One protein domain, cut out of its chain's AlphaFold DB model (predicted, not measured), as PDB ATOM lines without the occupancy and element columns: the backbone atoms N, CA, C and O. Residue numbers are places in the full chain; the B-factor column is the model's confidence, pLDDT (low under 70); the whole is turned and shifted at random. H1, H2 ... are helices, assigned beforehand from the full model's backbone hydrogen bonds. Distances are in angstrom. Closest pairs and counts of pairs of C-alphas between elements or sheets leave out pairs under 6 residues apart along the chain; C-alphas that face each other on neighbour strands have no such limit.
ATOM      1  N   ASP A 895     359.313-162.979  99.958       71.00
ATOM      2  CA  ASP A 895     359.918-164.321 100.063       71.00
ATOM      3  C   ASP A 895     361.182-164.317 100.950       71.00
ATOM      4  O   ASP A 895     361.452-165.275 101.684       71.00
ATOM      5  N   ASP A 896     361.919-163.203 100.975       76.62
ATOM      6  CA  ASP A 896     363.094-163.025 101.834       76.62
ATOM      7  C   ASP A 896     362.751-163.033 103.326       76.62
ATOM      8  O   ASP A 896     363.555-163.503 104.132       76.62
ATOM      9  N   SER A 897     361.533-162.637 103.716       81.62
ATOM     10  CA  SER A 897     361.072-162.775 105.105       81.62
ATOM     11  C   SER A 897     360.976-164.247 105.534       81.62
ATOM     12  O   SER A 897     361.212-164.574 106.703       81.62
ATOM     13  N   ILE A 898     360.693-165.164 104.600       79.81
ATOM     14  CA  ILE A 898     360.671-166.614 104.844       79.81
ATOM     15  C   ILE A 898     362.107-167.145 104.969       79.81
ATOM     16  O   ILE A 898     362.414-167.868 105.924       79.81
ATOM     17  N   ARG A 899     362.996-166.751 104.046       84.44
ATOM     18  CA  ARG A 899     364.426-167.119 104.049       84.44
ATOM     19  C   ARG A 899     365.133-166.638 105.327       84.44
ATOM     20  O   ARG A 899     365.810-167.422 105.993       84.44
ATOM     21  N   LEU A 900     364.882-165.399 105.748       87.00
ATOM     22  CA  LEU A 900     365.376-164.790 106.991       87.00
ATOM     23  C   LEU A 900     364.859-165.502 108.258       87.00
ATOM     24  O   LEU A 900     365.583-165.663 109.243       87.00
ATOM     25  N   LEU A 901     363.621-166.005 108.246       84.94
ATOM     26  CA  LEU A 901     363.108-166.852 109.328       84.94
ATOM     27  C   LEU A 901     363.724-168.261 109.333       84.94
ATOM     28  O   LEU A 901     363.793-168.894 110.393       84.94
ATOM     29  N   ALA A 902     364.179-168.765 108.188       83.19
ATOM     30  CA  ALA A 902     364.912-170.025 108.099       83.19
ATOM     31  C   ALA A 902     366.382-169.883 108.532       83.19
ATOM     32  O   ALA A 902     366.900-170.781 109.199       83.19
ATOM     33  N   SER A 903     367.027-168.745 108.250       87.25
ATOM     34  CA  SER A 903     368.402-168.441 108.679       87.25
ATOM     35  C   SER A 903     368.547-168.469 110.210       87.25
ATOM     36  O   SER A 903     369.470-169.081 110.747       87.25
ATOM     37  N   LEU A 904     367.554-167.935 110.938       86.62
ATOM     38  CA  LEU A 904     367.464-168.018 112.403       86.62
ATOM     39  C   LEU A 904     366.810-169.317 112.930       86.62
ATOM     40  O   LEU A 904     366.430-169.376 114.109       86.62
ATOM     41  N   ASN A 905     366.667-170.348 112.083       84.88
ATOM     42  CA  ASN A 905     366.073-171.657 112.394       84.88
ATOM     43  C   ASN A 905     364.708-171.535 113.110       84.88
ATOM     44  O   ASN A 905     364.451-172.178 114.132       84.88
ATOM     45  N   LYS A 906     363.822-170.661 112.612       83.38
ATOM     46  CA  LYS A 906     362.416-170.578 113.059       83.38
ATOM     47  C   LYS A 906     361.543-171.521 112.248       83.38
ATOM     48  O   LYS A 906     360.773-172.296 112.817       83.38
ATOM     49  N   ILE A 907     361.714-171.488 110.933       78.12
ATOM     50  CA  ILE A 907     361.119-172.412 109.964       78.12
ATOM     51  C   ILE A 907     362.169-173.497 109.646       78.12
ATOM     52  O   ILE A 907     363.359-173.181 109.633       78.12
ATOM     53  N   PRO A 908     361.792-174.777 109.443       69.31
ATOM     54  CA  PRO A 908     362.741-175.780 108.963       69.31
ATOM     55  C   PRO A 908     363.317-175.378 107.604       69.31
ATOM     56  O   PRO A 908     362.568-175.008 106.700       69.31
ATOM     57  N   GLN A 909     364.630-175.548 107.438       65.06
ATOM     58  CA  GLN A 909     365.253-175.606 106.118       65.06
ATOM     59  C   GLN A 909     364.615-176.783 105.366       65.06
ATOM     60  O   GLN A 909     364.769-177.946 105.741       65.06
ATOM     61  N   SER A 910     363.786-176.452 104.384       55.41
ATOM     62  CA  SER A 910     362.973-177.380 103.598       55.41
ATOM     63  C   SER A 910     363.216-177.100 102.120       55.41
ATOM     64  O   SER A 910     363.814-176.082 101.789       55.41
ATOM     65  N   CYS A 911     362.761-177.979 101.227       49.44
ATOM     66  CA  CYS A 911     363.073-177.945  99.790       49.44
ATOM     67  C   CYS A 911     362.509-176.734  99.002       49.44
ATOM     68  O   CYS A 911     362.363-176.832  97.788       49.44
ATOM     69  N   LEU A 912     362.143-175.640  99.679       58.53
ATOM     70  CA  LEU A 912     361.655-174.385  99.101       58.53
ATOM     71  C   LEU A 912     362.777-173.398  98.746       58.53
ATOM     72  O   LEU A 912     362.567-172.567  97.873       58.53
ATOM     73  N   PHE A 913     363.919-173.468  99.434       73.12
ATOM     74  CA  PHE A 913     365.057-172.552  99.287       73.12
ATOM     75  C   PHE A 913     366.360-173.285  99.645       73.12
ATOM     76  O   PHE A 913     366.349-174.209 100.470       73.12
ATOM     77  N   THR A 914     367.487-172.892  99.050       83.75
ATOM     78  CA  THR A 914     368.807-173.416  99.436       83.75
ATOM     79  C   THR A 914     369.271-172.844 100.781       83.75
ATOM     80  O   THR A 914     368.708-171.890 101.323       83.75
ATOM     81  N   ILE A 915     370.320-173.437 101.360       85.25
ATOM     82  CA  ILE A 915     370.949-172.861 102.558       85.25
ATOM     83  C   ILE A 915     371.625-171.525 102.192       85.25
ATOM     84  O   ILE A 915     371.616-170.603 103.004       85.25
ATOM     85  N   GLU A 916     372.157-171.410 100.969       88.44
ATOM     86  CA  GLU A 916     372.805-170.201 100.441       88.44
ATOM     87  C   GLU A 916     371.796-169.056 100.299       88.44
ATOM     88  O   GLU A 916     372.035-167.990 100.849       88.44
ATOM     89  N   GLU A 917     370.607-169.291  99.729       85.81
ATOM     90  CA  GLU A 917     369.503-168.313  99.722       85.81
ATOM     91  C   GLU A 917     369.149-167.809 101.133       85.81
ATOM     92  O   GLU A 917     368.838-166.633 101.328       85.81
ATOM     93  N   ALA A 918     369.188-168.690 102.139       86.69
ATOM     94  CA  ALA A 918     368.916-168.322 103.527       86.69
ATOM     95  C   ALA A 918     370.067-167.536 104.187       86.69
ATOM     96  O   ALA A 918     369.812-166.773 105.120       86.69
ATOM     97  N   ALA A 919     371.309-167.685 103.712       91.81
ATOM     98  CA  ALA A 919     372.399-166.773 104.047       91.81
ATOM     99  C   ALA A 919     372.221-165.434 103.322       91.81
ATOM    100  O   ALA A 919     372.090-164.422 103.997       91.81
ATOM    101  N   VAL A 920     372.087-165.428 101.995       90.56
ATOM    102  CA  VAL A 920     371.919-164.217 101.170       90.56
ATOM    103  C   VAL A 920     370.755-163.340 101.655       90.56
ATOM    104  O   VAL A 920     370.912-162.135 101.782       90.56
ATOM    105  N   ALA A 921     369.606-163.900 102.045       89.56
ATOM    106  CA  ALA A 921     368.511-163.095 102.605       89.56
ATOM    107  C   ALA A 921     368.801-162.535 104.017       89.56
ATOM    108  O   ALA A 921     368.335-161.453 104.373       89.56
ATOM    109  N   PHE A 922     369.574-163.255 104.837       93.00
ATOM    110  CA  PHE A 922     370.047-162.764 106.138       93.00
ATOM    111  C   PHE A 922     371.060-161.625 105.983       93.00
ATOM    112  O   PHE A 922     371.014-160.668 106.752       93.00
ATOM    113  N   LEU A 923     371.924-161.755 104.982       92.31
ATOM    114  CA  LEU A 923     372.981-160.847 104.560       92.31
ATOM    115  C   LEU A 923     372.429-159.584 103.843       92.31
ATOM    116  O   LEU A 923     372.837-158.464 104.126       92.31
ATOM    117  N   ASN A 924     371.366-159.692 103.040       91.19
ATOM    118  CA  ASN A 924     370.715-158.523 102.420       91.19
ATOM    119  C   ASN A 924     369.926-157.691 103.441       91.19
ATOM    120  O   ASN A 924     369.994-156.461 103.457       91.19
ATOM    121  N   GLN A 925     369.203-158.354 104.354       91.94
ATOM    122  CA  GLN A 925     368.558-157.674 105.485       91.94
ATOM    123  C   GLN A 925     369.584-156.976 106.396       91.94
ATOM    124  O   GLN A 925     369.234-156.098 107.186       91.94
ATOM    125  N   VAL A 926     370.849-157.371 106.281       92.50
ATOM    126  CA  VAL A 926     371.958-156.889 107.080       92.50
ATOM    127  C   VAL A 926     372.389-155.479 106.681       92.50
ATOM    128  O   VAL A 926     372.189-154.569 107.488       92.50
ATOM    129  N   PHE A 927     372.808-155.237 105.436       90.56
ATOM    130  CA  PHE A 927     373.112-153.871 104.955       90.56
ATOM    131  C   PHE A 927     371.931-152.939 105.112       90.56
ATOM    132  O   PHE A 927     372.051-151.839 105.650       90.56
ATOM    133  N   LYS A 928     370.753-153.437 104.730       89.25
ATOM    134  CA  LYS A 928     369.482-152.717 104.789       89.25
ATOM    135  C   LYS A 928     369.165-152.158 106.178       89.25
ATOM    136  O   LYS A 928     368.438-151.170 106.277       89.25
ATOM    137  N   VAL A 929     369.688-152.769 107.243       91.50
ATOM    138  CA  VAL A 929     369.581-152.243 108.605       91.50
ATOM    139  C   VAL A 929     370.845-151.504 109.044       91.50
ATOM    140  O   VAL A 929     370.656-150.458 109.649       91.50
ATOM    141  N   TRP A 930     372.073-151.925 108.698       91.00
ATOM    142  CA  TRP A 930     373.287-151.146 109.018       91.00
ATOM    143  C   TRP A 930     373.212-149.718 108.476       91.00
ATOM    144  O   TRP A 930     373.285-148.763 109.241       91.00
ATOM    145  N   VAL A 931     372.948-149.581 107.174       88.31
ATOM    146  CA  VAL A 931     372.873-148.300 106.454       88.31
ATOM    147  C   VAL A 931     371.788-147.378 107.036       88.31
ATOM    148  O   VAL A 931     371.910-146.160 106.986       88.31
ATOM    149  N   ARG A 932     370.724-147.937 107.637       89.00
ATOM    150  CA  ARG A 932     369.628-147.172 108.274       89.00
ATOM    151  C   ARG A 932     369.834-146.896 109.761       89.00
ATOM    152  O   ARG A 932     369.273-145.949 110.314       89.00
ATOM    153  N   ARG A 933     370.504-147.813 110.441       90.06
ATOM    154  CA  ARG A 933     370.724-147.863 111.881       90.06
ATOM    155  C   ARG A 933     372.002-148.651 112.086       90.06
ATOM    156  O   ARG A 933     371.907-149.868 112.265       90.06
ATOM    157  N   PRO A 934     373.150-147.959 112.153       89.19
ATOM    158  CA  PRO A 934     374.376-148.601 112.547       89.19
ATOM    159  C   PRO A 934     374.149-149.402 113.834       89.19
ATOM    160  O   PRO A 934     374.174-150.628 113.725       89.19
ATOM    161  N   SER A 935     373.788-148.703 114.937       89.94
ATOM    162  CA  SER A 935     373.792-149.050 116.399       89.94
ATOM    163  C   SER A 935     373.199-150.389 116.883       89.94
ATOM    164  O   SER A 935     372.801-150.568 118.039       89.94
ATOM    165  N   PHE A 936     372.934-151.315 115.978       92.31
ATOM    166  CA  PHE A 936     372.113-152.487 116.191       92.31
ATOM    167  C   PHE A 936     372.922-153.796 116.134       92.31
ATOM    168  O   PHE A 936     372.329-154.829 116.487       92.31
ATOM    169  N   ILE A 937     374.150-153.799 115.585       93.44
ATOM    170  CA  ILE A 937     374.679-154.870 114.624       93.44
ATOM    171  C   ILE A 937     376.264-154.644 114.674       93.44
ATOM    172  O   ILE A 937     376.634-153.491 114.754       93.44
ATOM    173  N   PRO A 938     377.215-155.617 114.572       91.06
ATOM    174  CA  PRO A 938     378.670-155.307 114.588       91.06
ATOM    175  C   PRO A 938     379.553-155.888 113.430       91.06
ATOM    176  O   PRO A 938     379.905-157.062 113.472       91.06
ATOM    177  N   LEU A 939     379.994-155.074 112.445       88.94
ATOM    178  CA  LEU A 939     380.986-155.314 111.349       88.94
ATOM    179  C   LEU A 939     382.308-155.798 111.909       88.94
ATOM    180  O   LEU A 939     382.907-156.733 111.386       88.94
ATOM    181  N   THR A 940     382.757-155.140 112.976       88.50
ATOM    182  CA  THR A 940     384.028-155.406 113.648       88.50
ATOM    183  C   THR A 940     384.138-156.886 114.004       88.50
ATOM    184  O   THR A 940     385.135-157.528 113.692       88.50
ATOM    185  N   ARG A 941     383.051-157.490 114.504       89.19
ATOM    186  CA  ARG A 941     382.975-158.929 114.811       89.19
ATOM    187  C   ARG A 941     382.962-159.843 113.592       89.19
ATOM    188  O   ARG A 941     383.188-161.035 113.755       89.19
ATOM    189  N   PHE A 942     382.700-159.331 112.399       90.69
ATOM    190  CA  PHE A 942     382.679-160.095 111.153       90.69
ATOM    191  C   PHE A 942     384.044-160.065 110.469       90.69
ATOM    192  O   PHE A 942     384.590-161.135 110.186       90.69
ATOM    193  N   ALA A 943     384.652-158.877 110.389       88.88
ATOM    194  CA  ALA A 943     386.064-158.694 110.063       88.88
ATOM    195  C   ALA A 943     386.963-159.547 110.981       88.88
ATOM    196  O   ALA A 943     387.695-160.412 110.503       88.88
ATOM    197  N   GLU A 944     386.829-159.418 112.308       90.12
ATOM    198  CA  GLU A 944     387.554-160.241 113.291       90.12
ATOM    199  C   GLU A 944     387.346-161.753 113.081       90.12
ATOM    200  O   GLU A 944     388.291-162.541 113.181       90.12
ATOM    201  N   ARG A 945     386.097-162.185 112.843       91.19
ATOM    202  CA  ARG A 945     385.723-163.607 112.857       91.19
ATOM    203  C   ARG A 945     386.155-164.351 111.605       91.19
ATOM    204  O   ARG A 945     386.582-165.502 111.717       91.19
ATOM    205  N   TYR A 946     386.000-163.730 110.441       91.75
ATOM    206  CA  TYR A 946     386.260-164.361 109.146       91.75
ATOM    207  C   TYR A 946     387.556-163.879 108.494       91.75
ATOM    208  O   TYR A 946     387.999-164.485 107.517       91.75
ATOM    209  N   LYS A 947     388.178-162.821 109.035       89.44
ATOM    210  CA  LYS A 947     389.332-162.117 108.451       89.44
ATOM    211  C   LYS A 947     389.063-161.610 107.030       89.44
ATOM    212  O   LYS A 947     390.006-161.410 106.266       89.44
ATOM    213  N   VAL A 948     387.797-161.465 106.654       87.56
ATOM    214  CA  VAL A 948     387.356-160.816 105.421       87.56
ATOM    215  C   VAL A 948     386.740-159.506 105.859       87.56
ATOM    216  O   VAL A 948     385.831-159.522 106.688       87.56
ATOM    217  N   ASP A 949     387.248-158.394 105.345       84.75
ATOM    218  CA  ASP A 949     386.657-157.105 105.665       84.75
ATOM    219  C   ASP A 949     385.343-156.949 104.883       84.75
ATOM    220  O   ASP A 949     385.340-157.160 103.666       84.75
ATOM    221  N   PRO A 950     384.232-156.621 105.565       82.56
ATOM    222  CA  PRO A 950     382.934-156.406 104.931       82.56
ATOM    223  C   PRO A 950     382.991-155.247 103.923       82.56
ATOM    224  O   PRO A 950     382.794-155.426 102.720       82.56
ATOM    225  N   LEU A 951     383.412-154.078 104.413       80.25
ATOM    226  CA  LEU A 951     383.595-152.840 103.655       80.25
ATOM    227  C   LEU A 951     384.969-152.811 102.961       80.25
ATOM    228  O   LEU A 951     385.822-151.976 103.267       80.25
ATOM    229  N   ALA A 952     385.234-153.774 102.079       68.81
ATOM    230  CA  ALA A 952     386.505-153.818 101.359       68.81
ATOM    231  C   ALA A 952     386.716-152.542 100.514       68.81
ATOM    232  O   ALA A 952     385.783-152.017  99.905       68.81
ATOM    233  N   LYS A 953     387.961-152.044 100.474       53.50
ATOM    234  CA  LYS A 953     388.317-150.770  99.825       53.50
ATOM    235  C   LYS A 953     387.809-150.698  98.380       53.50
ATOM    236  O   LYS A 953     388.190-151.528  97.561       53.50
ATOM    237  N   GLY A 954     387.017-149.668  98.085       57.16
ATOM    238  CA  GLY A 954     386.456-149.393  96.758       57.16
ATOM    239  C   GLY A 954     384.955-149.665  96.631       57.16
ATOM    240  O   GLY A 954     384.340-149.118  95.729       57.16
ATOM    241  N   VAL A 955     384.357-150.440  97.543       61.41
ATOM    242  CA  VAL A 955     382.904-150.689  97.565       61.41
ATOM    243  C   VAL A 955     382.193-149.513  98.242       61.41
ATOM    244  O   VAL A 955     382.501-149.186  99.391       61.41
ATOM    245  N   THR A 956     381.243-148.875  97.560       62.22
ATOM    246  CA  THR A 956     380.407-147.818  98.151       62.22
ATOM    247  C   THR A 956     379.253-148.401  98.975       62.22
ATOM    248  O   THR A 956     378.882-149.567  98.843       62.22
ATOM    249  N   LEU A 957     378.620-147.567  99.810       62.56
ATOM    250  CA  LEU A 957     377.472-147.946 100.655       62.56
ATOM    251  C   LEU A 957     376.275-148.545  99.889       62.56
ATOM    252  O   LEU A 957     375.446-149.216 100.501       62.56
ATOM    253  N   ASN A 958     376.184-148.312  98.576       62.94
ATOM    254  CA  ASN A 958     375.107-148.804  97.715       62.94
ATOM    255  C   ASN A 958     375.447-150.134  97.008       62.94
ATOM    256  O   ASN A 958     374.563-150.736  96.406       62.94
ATOM    257  N   GLU A 959     376.701-150.594  97.079       64.62
ATOM    258  CA  GLU A 959     377.231-151.770  96.360       64.62
ATOM    259  C   GLU A 959     377.454-152.984  97.288       64.62
ATOM    260  O   GLU A 959     378.071-153.980  96.909       64.62
ATOM    261  N   LEU A 960     376.948-152.918  98.524       73.00
ATOM    262  CA  LEU A 960     377.006-153.997  99.513       73.00
ATOM    263  C   LEU A 960     375.968-155.089  99.168       73.00
ATOM    264  O   LEU A 960     374.813-155.025  99.599       73.00
ATOM    265  N   ASN A 961     376.366-156.067  98.347       82.19
ATOM    266  CA  ASN A 961     375.516-157.154  97.843       82.19
ATOM    267  C   ASN A 961     375.777-158.483  98.588       82.19
ATOM    268  O   ASN A 961     376.895-158.973  98.720       82.19
ATOM    269  N   ALA A 962     374.705-159.097  99.086       86.94
ATOM    270  CA  ALA A 962     374.744-160.221 100.021       86.94
ATOM    271  C   ALA A 962     375.243-161.571  99.496       86.94
ATOM    272  O   ALA A 962     375.644-162.431 100.281       86.94
ATOM    273  N   CYS A 963     375.211-161.804  98.185       87.31
ATOM    274  CA  CYS A 963     375.905-162.964  97.612       87.31
ATOM    275  C   CYS A 963     377.419-162.883  97.875       87.31
ATOM    276  O   CYS A 963     378.149-163.865  97.754       87.31
ATOM    277  N   GLU A 964     377.885-161.677  98.188       86.12
ATOM    278  CA  GLU A 964     379.148-161.187  97.705       86.12
ATOM    279  C   GLU A 964     380.310-161.837  98.438       86.12
ATOM    280  O   GLU A 964     381.052-162.699  97.986       86.12
ATOM    281  N   TYR A 965     380.406-161.465  99.701       89.12
ATOM    282  CA  TYR A 965     381.370-162.003 100.647       89.12
ATOM    283  C   TYR A 965     380.989-163.398 101.101       89.12
ATOM    284  O   TYR A 965     381.850-164.066 101.654       89.12
ATOM    285  N   LEU A 966     379.811-163.931 100.762       90.56
ATOM    286  CA  LEU A 966     379.645-165.383 100.740       90.56
ATOM    287  C   LEU A 966     380.706-166.023  99.819       90.56
ATOM    288  O   LEU A 966     381.311-167.021 100.213       90.56
ATOM    289  N   HIS A 967     381.043-165.395  98.682       88.75
ATOM    290  CA  HIS A 967     382.209-165.739  97.858       88.75
ATOM    291  C   HIS A 967     383.555-165.286  98.457       88.75
ATOM    292  O   HIS A 967     384.444-166.134  98.555       88.75
ATOM    293  N   ARG A 968     383.756-164.034  98.926       87.69
ATOM    294  CA  ARG A 968     385.064-163.640  99.545       87.69
ATOM    295  C   ARG A 968     385.427-164.529 100.757       87.69
ATOM    296  O   ARG A 968     386.589-164.901 100.931       87.69
ATOM    297  N   LEU A 969     384.443-164.934 101.562       90.00
ATOM    298  CA  LEU A 969     384.556-165.838 102.715       90.00
ATOM    299  C   LEU A 969     384.734-167.300 102.282       90.00
ATOM    300  O   LEU A 969     385.540-168.006 102.894       90.00
ATOM    301  N   ALA A 970     384.053-167.754 101.222       90.25
ATOM    302  CA  ALA A 970     384.275-169.084 100.653       90.25
ATOM    303  C   ALA A 970     385.683-169.232 100.058       90.25
ATOM    304  O   ALA A 970     386.363-170.216 100.350       90.25
ATOM    305  N   ALA A 971     386.154-168.243  99.296       87.81
ATOM    306  CA  ALA A 971     387.509-168.199  98.754       87.81
ATOM    307  C   ALA A 971     388.562-168.207  99.877       87.81
ATOM    308  O   ALA A 971     389.470-169.034  99.861       87.81
ATOM    309  N   LYS A 972     388.408-167.346 100.899       86.81
ATOM    310  CA  LYS A 972     389.404-167.200 101.974       86.81
ATOM    311  C   LYS A 972     389.462-168.373 102.958       86.81
ATOM    312  O   LYS A 972     390.547-168.701 103.427       86.81
ATOM    313  N   ASN A 973     388.318-168.968 103.312       84.25
ATOM    314  CA  ASN A 973     388.226-169.911 104.439       84.25
ATOM    315  C   ASN A 973     387.702-171.314 104.073       84.25
ATOM    316  O   ASN A 973     387.731-172.200 104.928       84.25
ATOM    317  N   HIS A 974     387.192-171.534 102.853       86.88
ATOM    318  CA  HIS A 974     386.477-172.768 102.487       86.88
ATOM    319  C   HIS A 974     386.769-173.291 101.067       86.88
ATOM    320  O   HIS A 974     385.973-174.068 100.544       86.88
ATOM    321  N   HIS A 975     387.885-172.894 100.441       85.75
ATOM    322  CA  HIS A 975     388.284-173.330  99.090       85.75
ATOM    323  C   HIS A 975     387.158-173.169  98.043       85.75
ATOM    324  O   HIS A 975     386.826-174.108  97.327       85.75
ATOM    325  N   TYR A 976     386.533-171.986  98.001       85.56
ATOM    326  CA  TYR A 976     385.377-171.653  97.146       85.56
ATOM    327  C   TYR A 976     384.089-172.457  97.430       85.56
ATOM    328  O   TYR A 976     383.087-172.296  96.737       85.56
ATOM    329  N   GLY A 977     384.047-173.261  98.498       89.31
ATOM    330  CA  GLY A 977     382.854-173.986  98.939       89.31
ATOM    331  C   GLY A 977     381.779-173.084  99.560       89.31
ATOM    332  O   GLY A 977     381.657-173.026 100.788       89.31
ATOM    333  N   THR A 978     380.964-172.437  98.723       88.19
ATOM    334  CA  THR A 978     379.817-171.577  99.096       88.19
ATOM    335  C   THR A 978     378.921-172.207 100.163       88.19
ATOM    336  O   THR A 978     378.659-171.595 101.199       88.19
ATOM    337  N   GLY A 979     378.521-173.468  99.984       88.56
ATOM    338  CA  GLY A 979     377.675-174.192 100.935       88.56
ATOM    339  C   GLY A 979     378.332-174.427 102.304       88.56
ATOM    340  O   GLY A 979     377.640-174.436 103.324       88.56
ATOM    341  N   ALA A 980     379.662-174.562 102.366       88.44
ATOM    342  CA  ALA A 980     380.401-174.713 103.622       88.44
ATOM    343  C   ALA A 980     380.556-173.367 104.354       88.44
ATOM    344  O   ALA A 980     380.291-173.291 105.558       88.44
ATOM    345  N   ALA A 981     380.888-172.305 103.612       90.94
ATOM    346  CA  ALA A 981     380.892-170.920 104.087       90.94
ATOM    347  C   ALA A 981     379.524-170.524 104.671       90.94
ATOM    348  O   ALA A 981     379.419-170.124 105.833       90.94
ATOM    349  N   THR A 982     378.461-170.772 103.908       92.75
ATOM    350  CA  THR A 982     377.050-170.610 104.287       92.75
ATOM    351  C   THR A 982     376.702-171.335 105.587       92.75
ATOM    352  O   THR A 982     376.169-170.736 106.526       92.75
ATOM    353  N   GLN A 983     376.993-172.640 105.673       91.06
ATOM    354  CA  GLN A 983     376.691-173.424 106.871       91.06
ATOM    355  C   GLN A 983     377.463-172.910 108.088       91.06
ATOM    356  O   GLN A 983     376.910-172.889 109.194       91.06
ATOM    357  N   ARG A 984     378.712-172.459 107.907       91.88
ATOM    358  CA  ARG A 984     379.504-171.863 108.985       91.88
ATOM    359  C   ARG A 984     378.923-170.526 109.444       91.88
ATOM    360  O   ARG A 984     378.770-170.340 110.652       91.88
ATOM    361  N   LEU A 985     378.568-169.646 108.512       93.00
ATOM    362  CA  LEU A 985     377.921-168.363 108.780       93.00
ATOM    363  C   LEU A 985     376.650-168.564 109.614       93.00
ATOM    364  O   LEU A 985     376.613-168.171 110.781       93.00
ATOM    365  N   LEU A 986     375.653-169.283 109.090       91.00
ATOM    366  CA  LEU A 986     374.380-169.506 109.792       91.00
ATOM    367  C   LEU A 986     374.553-170.228 111.142       91.00
ATOM    368  O   LEU A 986     373.812-169.967 112.093       91.00
ATOM    369  N   THR A 987     375.560-171.095 111.271       90.81
ATOM    370  CA  THR A 987     375.904-171.742 112.547       90.81
ATOM    371  C   THR A 987     376.420-170.746 113.587       90.81
ATOM    372  O   THR A 987     376.010-170.805 114.750       90.81
ATOM    373  N   ASP A 988     377.307-169.831 113.195       92.19
ATOM    374  CA  ASP A 988     377.881-168.829 114.096       92.19
ATOM    375  C   ASP A 988     376.849-167.731 114.445       92.19
ATOM    376  O   ASP A 988     376.822-167.262 115.588       92.19
ATOM    377  N   VAL A 989     375.903-167.437 113.539       90.00
ATOM    378  CA  VAL A 989     374.699-166.612 113.787       90.00
ATOM    379  C   VAL A 989     373.770-167.267 114.810       90.00
ATOM    380  O   VAL A 989     373.353-166.632 115.782       90.00
ATOM    381  N   ALA A 990     373.447-168.551 114.631       85.19
ATOM    382  CA  ALA A 990     372.559-169.279 115.536       85.19
ATOM    383  C   ALA A 990     373.142-169.388 116.958       85.19
ATOM    384  O   ALA A 990     372.398-169.321 117.943       85.19
ATOM    385  N   LYS A 991     374.472-169.512 117.067       86.19
ATOM    386  CA  LYS A 991     375.211-169.518 118.340       86.19
ATOM    387  C   LYS A 991     375.398-168.117 118.938       86.19
ATOM    388  O   LYS A 991     375.524-168.007 120.154       86.19
ATOM    389  N   GLY A 992     375.355-167.057 118.128       87.31
ATOM    390  CA  GLY A 992     375.615-165.681 118.568       87.31
ATOM    391  C   GLY A 992     377.101-165.383 118.785       87.31
ATOM    392  O   GLY A 992     377.441-164.560 119.626       87.31
ATOM    393  N   TYR A 993     377.993-166.064 118.055       90.12
ATOM    394  CA  TYR A 993     379.434-165.760 118.067       90.12
ATOM    395  C   TYR A 993     379.771-164.451 117.342       90.12
ATOM    396  O   TYR A 993     380.844-163.892 117.521       90.12
ATOM    397  N   LEU A 994     378.826-163.971 116.543       89.31
ATOM    398  CA  LEU A 994     378.913-162.820 115.660       89.31
ATOM    399  C   LEU A 994     378.409-161.529 116.336       89.31
ATOM    400  O   LEU A 994     377.772-160.680 115.718       89.31
ATOM    401  N   GLY A 995     378.643-161.415 117.645       88.94
ATOM    402  CA  GLY A 995     378.138-160.322 118.473       88.94
ATOM    403  C   GLY A 995     376.620-160.355 118.701       88.94
ATOM    404  O   GLY A 995     375.937-161.354 118.458       88.94
ATOM    405  N   ARG A 996     376.092-159.241 119.220       91.25
ATOM    406  CA  ARG A 996     374.651-159.038 119.418       91.25
ATOM    407  C   ARG A 996     374.081-158.264 118.238       91.25
ATOM    408  O   ARG A 996     374.696-157.314 117.778       91.25
ATOM    409  N   MET A 997     372.912-158.675 117.763       92.94
ATOM    410  CA  MET A 997     372.370-158.217 116.489       92.94
ATOM    411  C   MET A 997     370.849-158.117 116.498       92.94
ATOM    412  O   MET A 997     370.156-159.123 116.617       92.94
ATOM    413  N   THR A 998     370.318-156.913 116.313       93.69
ATOM    414  CA  THR A 998     368.905-156.708 115.956       93.69
ATOM    415  C   THR A 998     368.810-156.609 114.432       93.69
ATOM    416  O   THR A 998     369.564-155.836 113.849       93.69
ATOM    417  N   LEU A 999     367.939-157.404 113.792       92.94
ATOM    418  CA  LEU A 999     367.824-157.506 112.324       92.94
ATOM    419  C   LEU A 999     366.605-156.755 111.746       92.94
ATOM    420  O   LEU A 999     366.293-156.890 110.569       92.94
ATOM    421  N   GLU A1000     365.886-155.988 112.564       90.94
ATOM    422  CA  GLU A1000     364.736-155.175 112.152       90.94
ATOM    423  C   GLU A1000     364.793-153.803 112.836       90.94
ATOM    424  O   GLU A1000     365.016-153.719 114.048       90.94
ATOM    425  N   VAL A1001     364.512-152.738 112.082       90.31
ATOM    426  CA  VAL A1001     364.320-151.373 112.601       90.31
ATOM    427  C   VAL A1001     362.823-151.131 112.830       90.31
ATOM    428  O   VAL A1001     362.030-151.444 111.940       90.31
ATOM    429  N   PRO A1002     362.394-150.593 113.988       90.38
ATOM    430  CA  PRO A1002     360.994-150.234 114.192       90.38
ATOM    431  C   PRO A1002     360.602-149.050 113.289       90.38
ATOM    432  O   PRO A1002     361.350-148.071 113.249       90.38
ATOM    433  N   PRO A1003     359.438-149.093 112.609       87.44
ATOM    434  CA  PRO A1003     358.986-147.992 111.760       87.44
ATOM    435  C   PRO A1003     358.738-146.724 112.587       87.44
ATOM    436  O   PRO A1003     358.436-146.793 113.789       87.44
TER     437      PRO A1003
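What this domain is: This is residues 895 to 1003 of the 1231 residues of the protein "Gtp-binding conserved hypothetical domain-containing" of Cystoisospora suis (UniProt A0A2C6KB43). H2, the longest helix, runs through the middle of a compact cluster of short crossed helices; H1 packs across its first half, and H5 meets its first residues, 915 to 919, to make a V. H4 makes a corner with the beginning of H5, while H3 lies near H4 and touches no helix. The printed part has 109 residues with five named helices, H1 to H5 in chain order, and no named strand; the class is all helix. The whole is compact, with a radius of gyration of the C-alphas of 13.2 A and spans of 41 by 37 by 24 A.

How they stand to each other: H2, residues 915 to 930, touches H1, residues 895 to 903, about perpendicular at 77 degrees; their closest C-alphas, of Arg 899 and Ala 918, are 4.7 A apart. With residues 915 to 919 alone, H2 touches H5, residues 978 to 991, at a steep tilt of 59 degrees, the same way; the closest C-alphas, of Glu 916 and Thr 982, are 5.7 A apart. With residues 978 to 982 alone, H5 touches H4, residues 964 to 973, about perpendicular at 85 degrees; the closest C-alphas, of Ala 970 and Ala 981, are 5.2 A apart. H3, residues 940 to 946, is close to H4 but not clearly touching; the closest C-alphas, of Tyr 946 and Leu 969, are 6.8 A apart. H1 and H3 are apart. Every O i to N i+4 pair is within hydrogen-bond range in H1, H3, H4 and H5, and 11 of 12 are in H2.

Where its parts are: H2 is 22.8 A from first to last C-alpha, H5 19.9 A and H4 14.3 A. C-alpha 895, where H1 begins, is at (359.918, -164.321, 100.063); C-alpha 915, where H2 begins, is at (370.949, -172.861, 102.558); C-alpha 991, where H5 ends, is at (375.211, -169.518, 118.340).

The domain as a whole: The two C-alphas farthest apart, of His 975 and Pro 1003, are 40.8 A apart. The printed part has no cut. The links H1 to H2 and H3 to H4 are long. The pLDDT is under 70 at residues 908 to 912 and 952 to 959.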